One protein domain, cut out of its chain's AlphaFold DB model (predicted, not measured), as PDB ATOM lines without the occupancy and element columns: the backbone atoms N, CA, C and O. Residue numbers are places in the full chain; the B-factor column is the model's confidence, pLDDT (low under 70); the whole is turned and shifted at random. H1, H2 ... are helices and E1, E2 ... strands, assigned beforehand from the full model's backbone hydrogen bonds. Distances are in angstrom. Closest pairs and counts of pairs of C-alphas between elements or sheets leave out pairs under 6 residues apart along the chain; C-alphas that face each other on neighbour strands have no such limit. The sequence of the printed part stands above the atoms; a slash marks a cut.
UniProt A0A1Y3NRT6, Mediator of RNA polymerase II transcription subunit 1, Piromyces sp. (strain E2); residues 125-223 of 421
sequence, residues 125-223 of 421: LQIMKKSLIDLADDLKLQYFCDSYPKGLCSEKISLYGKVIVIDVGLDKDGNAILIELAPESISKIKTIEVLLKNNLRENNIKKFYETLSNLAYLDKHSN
ATOM      1  N   LEU A 125     310.155 417.552 451.141       77.12
ATOM      2  CA  LEU A 125     311.090 416.743 451.911       77.12
ATOM      3  C   LEU A 125     310.370 415.696 452.772       77.12
ATOM      4  O   LEU A 125     310.703 414.520 452.676       77.12
ATOM      5  N   GLN A 126     309.355 416.082 453.552       79.88
ATOM      6  CA  GLN A 126     308.588 415.142 454.384       79.88
ATOM      7  C   GLN A 126     307.787 414.141 453.554       79.88
ATOM      8  O   GLN A 126     307.721 412.972 453.928       79.88
ATOM      9  N   ILE A 127     307.211 414.559 452.419       80.69
ATOM     10  CA  ILE A 127     306.526 413.618 451.518       80.69
ATOM     11  C   ILE A 127     307.512 412.598 450.963       80.69
ATOM     12  O   ILE A 127     307.265 411.402 451.072       80.69
ATOM     13  N   MET A 128     308.634 413.055 450.405       82.06
ATOM     14  CA  MET A 128     309.628 412.156 449.820       82.06
ATOM     15  C   MET A 128     310.196 411.202 450.875       82.06
ATOM     16  O   MET A 128     310.322 410.005 450.630       82.06
ATOM     17  N   LYS A 129     310.473 411.717 452.076       85.06
ATOM     18  CA  LYS A 129     310.899 410.922 453.226       85.06
ATOM     19  C   LYS A 129     309.889 409.837 453.571       85.06
ATOM     20  O   LYS A 129     310.267 408.674 453.661       85.06
ATOM     21  N   LYS A 130     308.616 410.207 453.739       85.56
ATOM     22  CA  LYS A 130     307.551 409.255 454.058       85.56
ATOM     23  C   LYS A 130     307.427 408.194 452.966       85.56
ATOM     24  O   LYS A 130     307.424 407.015 453.277       85.56
ATOM     25  N   SER A 131     307.434 408.602 451.698       84.75
ATOM     26  CA  SER A 131     307.366 407.680 450.565       84.75
ATOM     27  C   SER A 131     308.531 406.690 450.527       84.75
ATOM     28  O   SER A 131     308.299 405.533 450.210       84.75
ATOM     29  N   LEU A 132     309.760 407.109 450.856       84.88
ATOM     30  CA  LEU A 132     310.923 406.215 450.944       84.88
ATOM     31  C   LEU A 132     310.840 405.249 452.134       84.88
ATOM     32  O   LEU A 132     311.266 404.105 452.003       84.88
ATOM     33  N   ILE A 133     310.285 405.694 453.264       87.19
ATOM     34  CA  ILE A 133     310.045 404.853 454.444       87.19
ATOM     35  C   ILE A 133     308.969 403.803 454.150       87.19
ATOM     36  O   ILE A 133     309.226 402.617 454.326       87.19
ATOM     37  N   ASP A 134     307.817 404.225 453.618       87.25
ATOM     38  CA  ASP A 134     306.715 403.328 453.249       87.25
ATOM     39  C   ASP A 134     307.206 402.258 452.245       87.25
ATOM     40  O   ASP A 134     306.912 401.072 452.372       87.25
ATOM     41  N   LEU A 135     308.056 402.663 451.292       87.19
ATOM     42  CA  LEU A 135     308.740 401.773 450.346       87.19
ATOM     43  C   LEU A 135     309.629 400.726 451.026       87.19
ATOM     44  O   LEU A 135     309.660 399.566 450.609       87.19
ATOM     45  N   ALA A 136     310.407 401.147 452.021       86.19
ATOM     46  CA  ALA A 136     311.305 400.266 452.750       86.19
ATOM     47  C   ALA A 136     310.512 399.217 453.536       86.19
ATOM     48  O   ALA A 136     310.834 398.028 453.461       86.19
ATOM     49  N   ASP A 137     309.442 399.650 454.204       87.00
ATOM     50  CA  ASP A 137     308.538 398.784 454.959       87.00
ATOM     51  C   ASP A 137     307.874 397.737 454.049       87.00
ATOM     52  O   ASP A 137     307.918 396.537 454.349       87.00
ATOM     53  N   ASP A 138     307.353 398.152 452.889       87.00
ATOM     54  CA  ASP A 138     306.746 397.258 451.893       87.00
ATOM     55  C   ASP A 138     307.719 396.177 451.396       87.00
ATOM     56  O   ASP A 138     307.356 395.007 451.224       87.00
ATOM     57  N   LEU A 139     308.981 396.555 451.177       82.94
ATOM     58  CA  LEU A 139     310.031 395.657 450.694       82.94
ATOM     59  C   LEU A 139     310.726 394.873 451.816       82.94
ATOM     60  O   LEU A 139     311.582 394.033 451.530       82.94
ATOM     61  N   LYS A 140     310.334 395.093 453.080       85.31
ATOM     62  CA  LYS A 140     310.957 394.513 454.282       85.31
ATOM     63  C   LYS A 140     312.447 394.845 454.406       85.31
ATOM     64  O   LYS A 140     313.224 394.037 454.918       85.31
ATOM     65  N   LEU A 141     312.831 396.023 453.927       83.69
ATOM     66  CA  LEU A 141     314.151 396.602 454.128       83.69
ATOM     67  C   LEU A 141     314.160 397.353 455.458       83.69
ATOM     68  O   LEU A 141     313.159 397.929 455.877       83.69
ATOM     69  N   GLN A 142     315.300 397.354 456.130       87.88
ATOM     70  CA  GLN A 142     315.491 398.209 457.292       87.88
ATOM     71  C   GLN A 142     315.924 399.607 456.818       87.88
ATOM     72  O   GLN A 142     316.511 399.747 455.744       87.88
ATOM     73  N   TYR A 143     315.632 400.651 457.595       90.06
ATOM     74  CA  TYR A 143     315.978 402.023 457.220       90.06
ATOM     75  C   TYR A 143     316.434 402.879 458.404       90.06
ATOM     76  O   TYR A 143     315.988 402.707 459.539       90.06
ATOM     77  N   PHE A 144     317.308 403.841 458.109       89.38
ATOM     78  CA  PHE A 144     317.871 404.793 459.061       89.38
ATOM     79  C   PHE A 144     317.803 406.199 458.481       89.38
ATOM     80  O   PHE A 144     318.151 406.414 457.319       89.38
ATOM     81  N   CYS A 145     317.370 407.166 459.285       87.31
ATOM     82  CA  CYS A 145     317.257 408.556 458.863       87.31
ATOM     83  C   CYS A 145     318.207 409.433 459.675       87.31
ATOM     84  O   CYS A 145     317.990 409.641 460.869       87.31
ATOM     85  N   ASP A 146     319.194 410.010 459.002       84.94
ATOM     86  CA  ASP A 146     320.100 411.001 459.565       84.94
ATOM     87  C   ASP A 146     319.747 412.405 459.082       84.94
ATOM     88  O   ASP A 146     319.487 412.637 457.901       84.94
ATOM     89  N   SER A 147     319.801 413.374 459.992       79.62
ATOM     90  CA  SER A 147     319.639 414.790 459.659       79.62
ATOM     91  C   SER A 147     321.001 415.482 459.618       79.62
ATOM     92  O   SER A 147     321.772 415.436 460.575       79.62
ATOM     93  N   TYR A 148     321.295 416.151 458.502       73.31
ATOM     94  CA  TYR A 148     322.552 416.863 458.280       73.31
ATOM     95  C   TYR A 148     322.275 418.364 458.141       73.31
ATOM     96  O   TYR A 148     322.061 418.877 457.046       73.31
ATOM     97  N   PRO A 149     322.300 419.135 459.244       57.31
ATOM     98  CA  PRO A 149     321.972 420.561 459.203       57.31
ATOM     99  C   PRO A 149     323.019 421.420 458.465       57.31
ATOM    100  O   PRO A 149     322.771 422.595 458.192       57.31
ATOM    101  N   LYS A 150     324.199 420.866 458.152       52.03
ATOM    102  CA  LYS A 150     325.298 421.556 457.458       52.03
ATOM    103  C   LYS A 150     325.872 420.663 456.352       52.03
ATOM    104  O   LYS A 150     326.800 419.901 456.593       52.03
ATOM    105  N   GLY A 151     325.325 420.778 455.144       59.78
ATOM    106  CA  GLY A 151     325.774 420.054 453.953       59.78
ATOM    107  C   GLY A 151     324.947 420.406 452.713       59.78
ATOM    108  O   GLY A 151     323.996 421.183 452.800       59.78
ATOM    109  N   LEU A 152     325.315 419.834 451.558       62.34
ATOM    110  CA  LEU A 152     324.479 419.837 450.341       62.34
ATOM    111  C   LEU A 152     323.165 419.066 450.556       62.34
ATOM    112  O   LEU A 152     322.166 419.367 449.915       62.34
ATOM    113  N   CYS A 153     323.178 418.108 451.482       66.94
ATOM    114  CA  CYS A 153     322.069 417.251 451.872       66.94
ATOM    115  C   CYS A 153     321.525 417.678 453.238       66.94
ATOM    116  O   CYS A 153     322.315 417.895 454.156       66.94
ATOM    117  N   SER A 154     320.203 417.817 453.358       76.12
ATOM    118  CA  SER A 154     319.510 418.124 454.617       76.12
ATOM    119  C   SER A 154     319.118 416.870 455.391       76.12
ATOM    120  O   SER A 154     319.207 416.866 456.618       76.12
ATOM    121  N   GLU A 155     318.729 415.801 454.696       83.38
ATOM    122  CA  GLU A 155     318.421 414.503 455.304       83.38
ATOM    123  C   GLU A 155     318.972 413.359 454.454       83.38
ATOM    124  O   GLU A 155     318.814 413.357 453.235       83.38
ATOM    125  N   LYS A 156     319.585 412.368 455.103       85.81
ATOM    126  CA  LYS A 156     320.065 411.136 454.479       85.81
ATOM    127  C   LYS A 156     319.211 409.972 454.971       85.81
ATOM    128  O   LYS A 156     319.117 409.738 456.174       85.81
ATOM    129  N   ILE A 157     318.602 409.247 454.044       87.44
ATOM    130  CA  ILE A 157     317.815 408.047 454.314       87.44
ATOM    131  C   ILE A 157     318.614 406.862 453.789       87.44
ATOM    132  O   ILE A 157     318.820 406.734 452.586       87.44
ATOM    133  N   SER A 158     319.077 406.024 454.702       87.12
ATOM    134  CA  SER A 158     319.840 404.817 454.393       87.12
ATOM    135  C   SER A 158     318.873 403.639 454.407       87.12
ATOM    136  O   SER A 158     318.200 403.430 455.412       87.12
ATOM    137  N   LEU A 159     318.776 402.896 453.309       87.50
ATOM    138  CA  LEU A 159     317.946 401.701 453.143       87.50
ATOM    139  C   LEU A 159     318.862 400.479 453.093       87.50
ATOM    140  O   LEU A 159     319.775 400.440 452.272       87.50
ATOM    141  N   TYR A 160     318.640 399.486 453.946       84.88
ATOM    142  CA  TYR A 160     319.537 398.341 454.083       84.88
ATOM    143  C   TYR A 160     318.791 397.005 454.099       84.88
ATOM    144  O   TYR A 160     317.804 396.800 454.808       84.88
ATOM    145  N   GLY A 161     319.299 396.093 453.273       77.19
ATOM    146  CA  GLY A 161     318.989 394.671 453.256       77.19
ATOM    147  C   GLY A 161     320.129 393.850 453.867       77.19
ATOM    148  O   GLY A 161     320.912 394.340 454.679       77.19
ATOM    149  N   LYS A 162     320.222 392.578 453.487       71.31
ATOM    150  CA  LYS A 162     321.259 391.633 453.925       71.31
ATOM    151  C   LYS A 162     322.610 391.884 453.244       71.31
ATOM    152  O   LYS A 162     323.656 391.693 453.855       71.31
ATOM    153  N   VAL A 163     322.565 392.280 451.981       68.25
ATOM    154  CA  VAL A 163     323.688 392.567 451.086       68.25
ATOM    155  C   VAL A 163     323.589 394.009 450.590       68.25
ATOM    156  O   VAL A 163     324.604 394.687 450.561       68.25
ATOM    157  N   ILE A 164     322.403 394.515 450.236       74.00
ATOM    158  CA  ILE A 164     322.247 395.876 449.694       74.00
ATOM    159  C   ILE A 164     322.250 396.956 450.783       74.00
ATOM    160  O   ILE A 164     321.561 396.836 451.792       74.00
ATOM    161  N   VAL A 165     322.953 398.059 450.537       80.19
ATOM    162  CA  VAL A 165     322.851 399.315 451.294       80.19
ATOM    163  C   VAL A 165     322.724 400.457 450.293       80.19
ATOM    164  O   VAL A 165     323.552 400.580 449.391       80.19
ATOM    165  N   ILE A 166     321.672 401.263 450.422       84.00
ATOM    166  CA  ILE A 166     321.353 402.377 449.526       84.00
ATOM    167  C   ILE A 166     321.167 403.639 450.346       84.00
ATOM    168  O   ILE A 166     320.225 403.771 451.119       84.00
ATOM    169  N   ASP A 167     322.032 404.603 450.099       84.62
ATOM    170  CA  ASP A 167     322.070 405.863 450.814       84.62
ATOM    171  C   ASP A 167     321.467 406.975 449.960       84.62
ATOM    172  O   ASP A 167     322.098 407.446 449.017       84.62
ATOM    173  N   VAL A 168     320.254 407.417 450.293       86.44
ATOM    174  CA  VAL A 168     319.530 408.475 449.577       86.44
ATOM    175  C   VAL A 168     319.667 409.801 450.316       86.44
ATOM    176  O   VAL A 168     319.098 410.001 451.386       86.44
ATOM    177  N   GLY A 169     320.403 410.743 449.733       86.69
ATOM    178  CA  GLY A 169     320.497 412.111 450.235       86.69
ATOM    179  C   GLY A 169     319.441 413.023 449.617       86.69
ATOM    180  O   GLY A 169     319.408 413.175 448.393       86.69
ATOM    181  N   LEU A 170     318.623 413.662 450.454       86.31
ATOM    182  CA  LEU A 170     317.610 414.649 450.075       86.31
ATOM    183  C   LEU A 170     318.096 416.080 450.353       86.31
ATOM    184  O   LEU A 170     318.735 416.346 451.377       86.31
ATOM    185  N   ASP A 171     317.799 417.005 449.440       83.06
ATOM    186  CA  ASP A 171     317.980 418.448 449.643       83.06
ATOM    187  C   ASP A 171     316.791 419.083 450.394       83.06
ATOM    188  O   ASP A 171     315.812 418.417 450.732       83.06
ATOM    189  N   LYS A 172     316.874 420.392 450.671       77.00
ATOM    190  CA  LYS A 172     315.848 421.133 451.432       77.00
ATOM    191  C   LYS A 172     314.492 421.196 450.726       77.00
ATOM    192  O   LYS A 172     313.491 421.461 451.382       77.00
ATOM    193  N   ASP A 173     314.472 420.952 449.421       74.75
ATOM    194  CA  ASP A 173     313.280 420.946 448.580       74.75
ATOM    195  C   ASP A 173     312.765 419.509 448.345       74.75
ATOM    196  O   ASP A 173     311.851 419.293 447.545       74.75
ATOM    197  N   GLY A 174     313.338 418.510 449.027       72.50
ATOM    198  CA  GLY A 174     312.957 417.102 448.932       72.50
ATOM    199  C   GLY A 174     313.407 416.399 447.653       72.50
ATOM    200  O   GLY A 174     312.868 415.344 447.322       72.50
ATOM    201  N   ASN A 175     314.365 416.956 446.908       79.00
ATOM    202  CA  ASN A 175     314.922 416.298 445.729       79.00
ATOM    203  C   ASN A 175     316.090 415.386 446.120       79.00
ATOM    204  O   ASN A 175     316.937 415.744 446.940       79.00
ATOM    205  N   ALA A 176     316.173 414.220 445.478       78.50
ATOM    206  CA  ALA A 176     317.289 413.302 445.662       78.50
ATOM    207  C   ALA A 176     318.547 413.811 444.940       78.50
ATOM    208  O   ALA A 176     318.593 413.931 443.710       78.50
ATOM    209  N   ILE A 177     319.593 414.085 445.712       72.56
ATOM    210  CA  ILE A 177     320.862 414.640 445.225       72.56
ATOM    211  C   ILE A 177     322.013 413.631 445.274       72.56
ATOM    212  O   ILE A 177     322.926 413.713 444.445       72.56
ATOM    213  N   LEU A 178     321.939 412.652 446.178       67.44
ATOM    214  CA  LEU A 178     322.945 411.613 446.375       67.44
ATOM    215  C   LEU A 178     322.267 410.241 446.422       67.44
ATOM    216  O   LEU A 178     321.256 410.093 447.100       67.44
ATOM    217  N   ILE A 179     322.823 409.277 445.689       72.19
ATOM    218  CA  ILE A 179     322.529 407.853 445.855       72.19
ATOM    219  C   ILE A 179     323.874 407.145 445.880       72.19
ATOM    220  O   ILE A 179     324.599 407.233 444.894       72.19
ATOM    221  N   GLU A 180     324.201 406.487 446.986       72.81
ATOM    222  CA  GLU A 180     325.382 405.623 447.093       72.81
ATOM    223  C   GLU A 180     324.915 404.182 447.322       72.81
ATOM    224  O   GLU A 180     324.017 403.944 448.128       72.81
ATOM    225  N   LEU A 181     325.491 403.229 446.583       70.75
ATOM    226  CA  LEU A 181     325.234 401.796 446.741       70.75
ATOM    227  C   LEU A 181     326.464 401.107 447.329       70.75
ATOM    228  O   LEU A 181     327.564 401.234 446.791       70.75
ATOM    229  N   ALA A 182     326.260 400.311 448.372       64.19
ATOM    230  CA  ALA A 182     327.243 399.362 448.882       64.19
ATOM    231  C   ALA A 182     326.628 397.951 448.941       64.19
ATOM    232  O   ALA A 182     325.415 397.839 449.146       64.19
ATOM    233  N   PRO A 183     327.424 396.872 448.776       58.56
ATOM    234  CA  PRO A 183     328.886 396.797 448.604       58.56
ATOM    235  C   PRO A 183     329.410 397.082 447.180       58.56
ATOM    236  O   PRO A 183     328.658 397.115 446.205       58.56
ATOM    237  N   GLU A 184     330.740 397.220 447.050       56.69
ATOM    238  CA  GLU A 184     331.465 397.467 445.782       56.69
ATOM    239  C   GLU A 184     331.204 396.421 444.680       56.69
ATOM    240  O   GLU A 184     331.401 396.693 443.495       56.69
ATOM    241  N   SER A 185     330.769 395.209 445.036       55.28
ATOM    242  CA  SER A 185     330.377 394.184 444.061       55.28
ATOM    243  C   SER A 185     329.133 394.589 443.266       55.28
ATOM    244  O   SER A 185     329.051 394.274 442.084       55.28
ATOM    245  N   ILE A 186     328.217 395.345 443.876       57.03
ATOM    246  CA  ILE A 186     326.992 395.856 443.245       57.03
ATOM    247  C   ILE A 186     327.281 397.153 442.481       57.03
ATOM    248  O   ILE A 186     326.729 397.370 441.403       57.03
ATOM    249  N   SER A 187     328.201 397.989 442.977       52.34
ATOM    250  CA  SER A 187     328.593 399.241 442.306       52.34
ATOM    251  C   SER A 187     329.334 399.022 440.977       52.34
ATOM    252  O   SER A 187     329.413 399.930 440.145       52.34
ATOM    253  N   LYS A 188     329.823 397.800 440.714       54.41
ATOM    254  CA  LYS A 188     330.326 397.401 439.387       54.41
ATOM    255  C   LYS A 188     329.226 397.357 438.330       54.41
ATOM    256  O   LYS A 188     329.529 397.593 437.158       54.41
ATOM    257  N   ILE A 189     327.963 397.186 438.725       60.19
ATOM    258  CA  ILE A 189     326.809 397.419 437.855       60.19
ATOM    259  C   ILE A 189     326.556 398.932 437.795       60.19
ATOM    260  O   ILE A 189     325.559 399.451 438.302       60.19
ATOM    261  N   LYS A 190     327.488 399.669 437.173       55.81
ATOM    262  CA  LYS A 190     327.487 401.144 437.061       55.81
ATOM    263  C   LYS A 190     326.158 401.722 436.555       55.81
ATOM    264  O   LYS A 190     325.854 402.888 436.787       55.81
ATOM    265  N   THR A 191     325.360 400.917 435.864       69.44
ATOM    266  CA  THR A 191     324.041 401.262 435.331       69.44
ATOM    267  C   THR A 191     322.974 401.423 436.417       69.44
ATOM    268  O   THR A 191     322.095 402.265 436.261       69.44
ATOM    269  N   ILE A 192     323.031 400.668 437.520       75.62
ATOM    270  CA  ILE A 192     321.957 400.641 438.529       75.62
ATOM    271  C   ILE A 192     321.952 401.908 439.384       75.62
ATOM    272  O   ILE A 192     320.890 402.496 439.579       75.62
ATOM    273  N   GLU A 193     323.117 402.377 439.832       75.00
ATOM    274  CA  GLU A 193     323.227 403.641 440.575       75.00
ATOM    275  C   GLU A 193     322.679 404.810 439.752       75.00
ATOM    276  O   GLU A 193     321.859 405.596 440.228       75.00
ATOM    277  N   VAL A 194     323.072 404.879 438.477       79.19
ATOM    278  CA  VAL A 194     322.600 405.906 437.545       79.19
ATOM    279  C   VAL A 194     321.090 405.793 437.320       79.19
ATOM    280  O   VAL A 194     320.404 406.814 437.321       79.19
ATOM    281  N   LEU A 195     320.553 404.579 437.173       81.62
ATOM    282  CA  LEU A 195     319.117 404.343 436.998       81.62
ATOM    283  C   LEU A 195     318.308 404.773 438.222       81.62
ATOM    284  O   LEU A 195     317.337 405.512 438.074       81.62
ATOM    285  N   LEU A 196     318.716 404.369 439.427       82.69
ATOM    286  CA  LEU A 196     318.057 404.781 440.669       82.69
ATOM    287  C   LEU A 196     318.111 406.304 440.833       82.69
ATOM    288  O   LEU A 196     317.101 406.931 441.164       82.69
ATOM    289  N   LYS A 197     319.261 406.912 440.519       80.88
ATOM    290  CA  LYS A 197     319.466 408.363 440.608       80.88
ATOM    291  C   LYS A 197     318.589 409.122 439.629       80.88
ATOM    292  O   LYS A 197     317.988 410.124 440.010       80.88
ATOM    293  N   ASN A 198     318.482 408.644 438.396       83.31
ATOM    294  CA  ASN A 198     317.620 409.247 437.387       83.31
ATOM    295  C   ASN A 198     316.143 409.079 437.753       83.31
ATOM    296  O   ASN A 198     315.407 410.057 437.702       83.31
ATOM    297  N   ASN A 199     315.729 407.896 438.220       84.00
ATOM    298  CA  ASN A 199     314.346 407.652 438.631       84.00
ATOM    299  C   ASN A 199     313.912 408.595 439.766       84.00
ATOM    300  O   ASN A 199     312.831 409.173 439.679       84.00
ATOM    301  N   LEU A 200     314.743 408.814 440.795       79.88
ATOM    302  CA  LEU A 200     314.406 409.767 441.862       79.88
ATOM    303  C   LEU A 200     314.491 411.232 441.408       79.88
ATOM    304  O   LEU A 200     313.638 412.032 441.787       79.88
ATOM    305  N   ARG A 201     315.470 411.601 440.568       78.75
ATOM    306  CA  ARG A 201     315.574 412.965 440.008       78.75
ATOM    307  C   ARG A 201     314.382 413.338 439.133       78.75
ATOM    308  O   ARG A 201     313.909 414.467 439.196       78.75
ATOM    309  N   GLU A 202     313.888 412.392 438.343       80.19
ATOM    310  CA  GLU A 202     312.697 412.550 437.501       80.19
ATOM    311  C   GLU A 202     311.387 412.388 438.291       80.19
ATOM    312  O   GLU A 202     310.304 412.433 437.710       80.19
ATOM    313  N   ASN A 203     311.468 412.210 439.616       71.19
ATOM    314  CA  ASN A 203     310.335 411.959 440.506       71.19
ATOM    315  C   ASN A 203     309.489 410.737 440.083       71.19
ATOM    316  O   ASN A 203     308.280 410.676 440.310       71.19
ATOM    317  N   ASN A 204     310.126 409.752 439.448       80.69
ATOM    318  CA  ASN A 204     309.519 408.511 438.992       80.69
ATOM    319  C   ASN A 204     309.615 407.430 440.078       80.69
ATOM    320  O   ASN A 204     310.336 406.436 439.952       80.69
ATOM    321  N   ILE A 205     308.864 407.642 441.161       79.12
ATOM    322  CA  ILE A 205     308.866 406.768 442.342       79.12
ATOM    323  C   ILE A 205     308.446 405.335 441.994       79.12
ATOM    324  O   ILE A 205     308.982 404.386 442.556       79.12
ATOM    325  N   LYS A 206     307.564 405.149 441.003       78.56
ATOM    326  CA  LYS A 206     307.146 403.814 440.552       78.56
ATOM    327  C   LYS A 206     308.305 403.010 439.953       78.56
ATOM    328  O   LYS A 206     308.526 401.873 440.351       78.56
ATOM    329  N   LYS A 207     309.077 403.591 439.028       81.88
ATOM    330  CA  LYS A 207     310.252 402.899 438.463       81.88
ATOM    331  C   LYS A 207     311.352 402.700 439.497       81.88
ATOM    332  O   LYS A 207     312.064 401.695 439.455       81.88
ATOM    333  N   PHE A 208     311.493 403.649 440.422       84.38
ATOM    334  CA  PHE A 208     312.382 403.485 441.564       84.38
ATOM    335  C   PHE A 208     311.974 402.266 442.403       84.38
ATOM    336  O   PHE A 208     312.817 401.406 442.638       84.38
ATOM    337  N   TYR A 209     310.686 402.137 442.746       81.56
ATOM    338  CA  TYR A 209     310.123 400.975 443.438       81.56
ATOM    339  C   TYR A 209     310.409 399.675 442.689       81.56
ATOM    340  O   TYR A 209     310.931 398.740 443.279       81.56
ATOM    341  N   GLU A 210     310.116 399.609 441.389       82.88
ATOM    342  CA  GLU A 210     310.344 398.401 440.582       82.88
ATOM    343  C   GLU A 210     311.820 397.981 440.604       82.88
ATOM    344  O   GLU A 210     312.145 396.810 440.799       82.88
ATOM    345  N   THR A 211     312.728 398.952 440.466       83.56
ATOM    346  CA  THR A 211     314.173 398.696 440.489       83.56
ATOM    347  C   THR A 211     314.629 398.241 441.877       83.56
ATOM    348  O   THR A 211     315.353 397.253 441.992       83.56
ATOM    349  N   LEU A 212     314.180 398.922 442.935       83.25
ATOM    350  CA  LEU A 212     314.519 398.587 444.316       83.25
ATOM    351  C   LEU A 212     313.945 397.227 444.733       83.25
ATOM    352  O   LEU A 212     314.625 396.461 445.405       83.25
ATOM    353  N   SER A 213     312.733 396.897 444.293       82.06
ATOM    354  CA  SER A 213     312.075 395.615 444.546       82.06
ATOM    355  C   SER A 213     312.855 394.453 443.932       82.06
ATOM    356  O   SER A 213     313.094 393.446 444.598       82.06
ATOM    357  N   ASN A 214     313.353 394.619 442.702       82.06
ATOM    358  CA  ASN A 214     314.227 393.628 442.075       82.06
ATOM    359  C   ASN A 214     315.531 393.441 442.865       82.06
ATOM    360  O   ASN A 214     315.949 392.309 443.094       82.06
ATOM    361  N   LEU A 215     316.151 394.530 443.332       81.00
ATOM    362  CA  LEU A 215     317.351 394.455 444.174       81.00
ATOM    363  C   LEU A 215     317.068 393.757 445.509       81.00
ATOM    364  O   LEU A 215     317.803 392.849 445.887       81.00
ATOM    365  N   ALA A 216     315.977 394.118 446.185       79.56
ATOM    366  CA  ALA A 216     315.545 393.496 447.434       79.56
ATOM    367  C   ALA A 216     315.205 392.005 447.251       79.56
ATOM    368  O   ALA A 216     315.454 391.187 448.138       79.56
ATOM    369  N   TYR A 217     314.675 391.616 446.088       80.75
ATOM    370  CA  TYR A 217     314.435 390.215 445.757       80.75
ATOM    371  C   TYR A 217     315.744 389.422 445.674       80.75
ATOM    372  O   TYR A 217     315.839 388.347 446.269       80.75
ATOM    373  N   LEU A 218     316.751 389.945 444.970       76.94
ATOM    374  CA  LEU A 218     318.071 389.312 444.867       76.94
ATOM    375  C   LEU A 218     318.756 389.231 446.228       76.94
ATOM    376  O   LEU A 218     319.312 388.196 446.590       76.94
ATOM    377  N   ASP A 219     318.646 390.298 447.006       76.69
ATOM    378  CA  ASP A 219     319.166 390.398 448.359       76.69
ATOM    379  C   ASP A 219     318.596 389.320 449.291       76.69
ATOM    380  O   ASP A 219     319.334 388.559 449.920       76.69
ATOM    381  N   LYS A 220     317.268 389.180 449.296       79.19
ATOM    382  CA  LYS A 220     316.543 388.205 450.117       79.19
ATOM    383  C   LYS A 220     316.927 386.757 449.812       79.19
ATOM    384  O   LYS A 220     316.929 385.926 450.720       79.19
ATOM    385  N   HIS A 221     317.187 386.440 448.545       75.12
ATOM    386  CA  HIS A 221     317.495 385.076 448.106       75.12
ATOM    387  C   HIS A 221     319.002 384.793 448.036       75.12
ATOM    388  O   HIS A 221     319.384 383.651 447.789       75.12
ATOM    389  N   SER A 222     319.847 385.794 448.298       72.12
ATOM    390  CA  SER A 222     321.290 385.607 448.444       72.12
ATOM    391  C   SER A 222     321.632 385.036 449.827       72.12
ATOM    392  O   SER A 222     321.069 385.408 450.868       72.12
ATOM    393  N   ASN A 223     322.581 384.108 449.870       73.62
ATOM    394  CA  ASN A 223     323.098 383.525 451.109       73.62
ATOM    395  C   ASN A 223     324.622 383.338 451.033       73.62
ATOM    396  O   ASN A 223     325.246 383.778 450.077       73.62
TER     397      ASN A 223
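AT A GLANCE: This is residues 125 to 223 of the 421 residues of the protein "Mediator of RNA polymerase II transcription subunit 1" of Piromyces sp. (strain E2) (UniProt A0A1Y3NRT6). A twisted sheet of four strands forms a wall with helices H1 and H3 over one face and the other face bare of named helices. The longest helix, H4, links these two helices by touching both, and its last part runs on past them, while the small H2 sits at the end of E4. The printed part has 99 residues with four named helices and four named strands, in the order H1 E1 E2 E3 E4 H2 H3 H4; the sheet's order is E1 E2 E3 E4, antiparallel throughout, and the class is mixed. The whole is compact, with a radius of gyration of the C-alphas of 12.6 A and spans of 38 by 26 by 23 A.

IN THESE COORDINATES: The strands are E1, residues 142 to 147, 17.3 A long; E2, residues 155 to 160; E3, residues 165 to 170; and E4, residues 176 to 182, 17.4 A. H1 holds residues 125 to 139 over 21.1 A, from C-alpha 125 at (311.090, 416.743, 451.911). H2 is residues 184 to 187, and H3 is residues 190 to 201, 17.0 A. H4 holds residues 205 to 221 over 24.0 A and ends with C-alpha 221 at (317.495, 385.076, 448.106).

HOW THE PARTS SIT: The sheet is a meander, each strand the antiparallel neighbour of the one before, with three hairpins and edge strands E1 and E4. N 144 and O 158 are 2.9 A apart between E1 and E2, N 157 and O 168 2.8 A between E2 and E3, and N 167 and O 180 2.9 A between E3 and E4, within hydrogen-bond range. H1 and H3 are on the same face, giving two layers, helices on one face of a sheet. H1 lies over E2 and E3 at a height over the sheet of 9.2 A, along the strands, at 5 degrees to E2 on the local plane. H3 lies over E4 at a height of 8.7 A, at 28 degrees to E4 on the local plane, only just along; the closest C-alphas, of Ala 176 and Arg 201, are 5.9 A apart. H3 and H4 form a helical hairpin: they touch, with the C-alphas of Asn 199 and Phe 208 closest at 5.5 A, and run opposite ways at a steep tilt of 39 degrees. H4 and H1 only just touch, with 3 pairs of C-alphas within 8 A, the closest Leu 139 and Ser 213 at 6.5 A. H1 and H3 are apart. In H1 and H4 every O i to N i+4 pair is within hydrogen-bond range, in H3 7 of 8; H2 is too short for such a pair.

THE WHOLE: The two C-alphas farthest apart, of Asp 173 and Asn 223, are 38.8 A from each other. The printed part has no cut, and no link is long. The mean pLDDT of the printed part is 77.5; it is under 70 at residues 149 to 153, 163, 178 and 182 to 191.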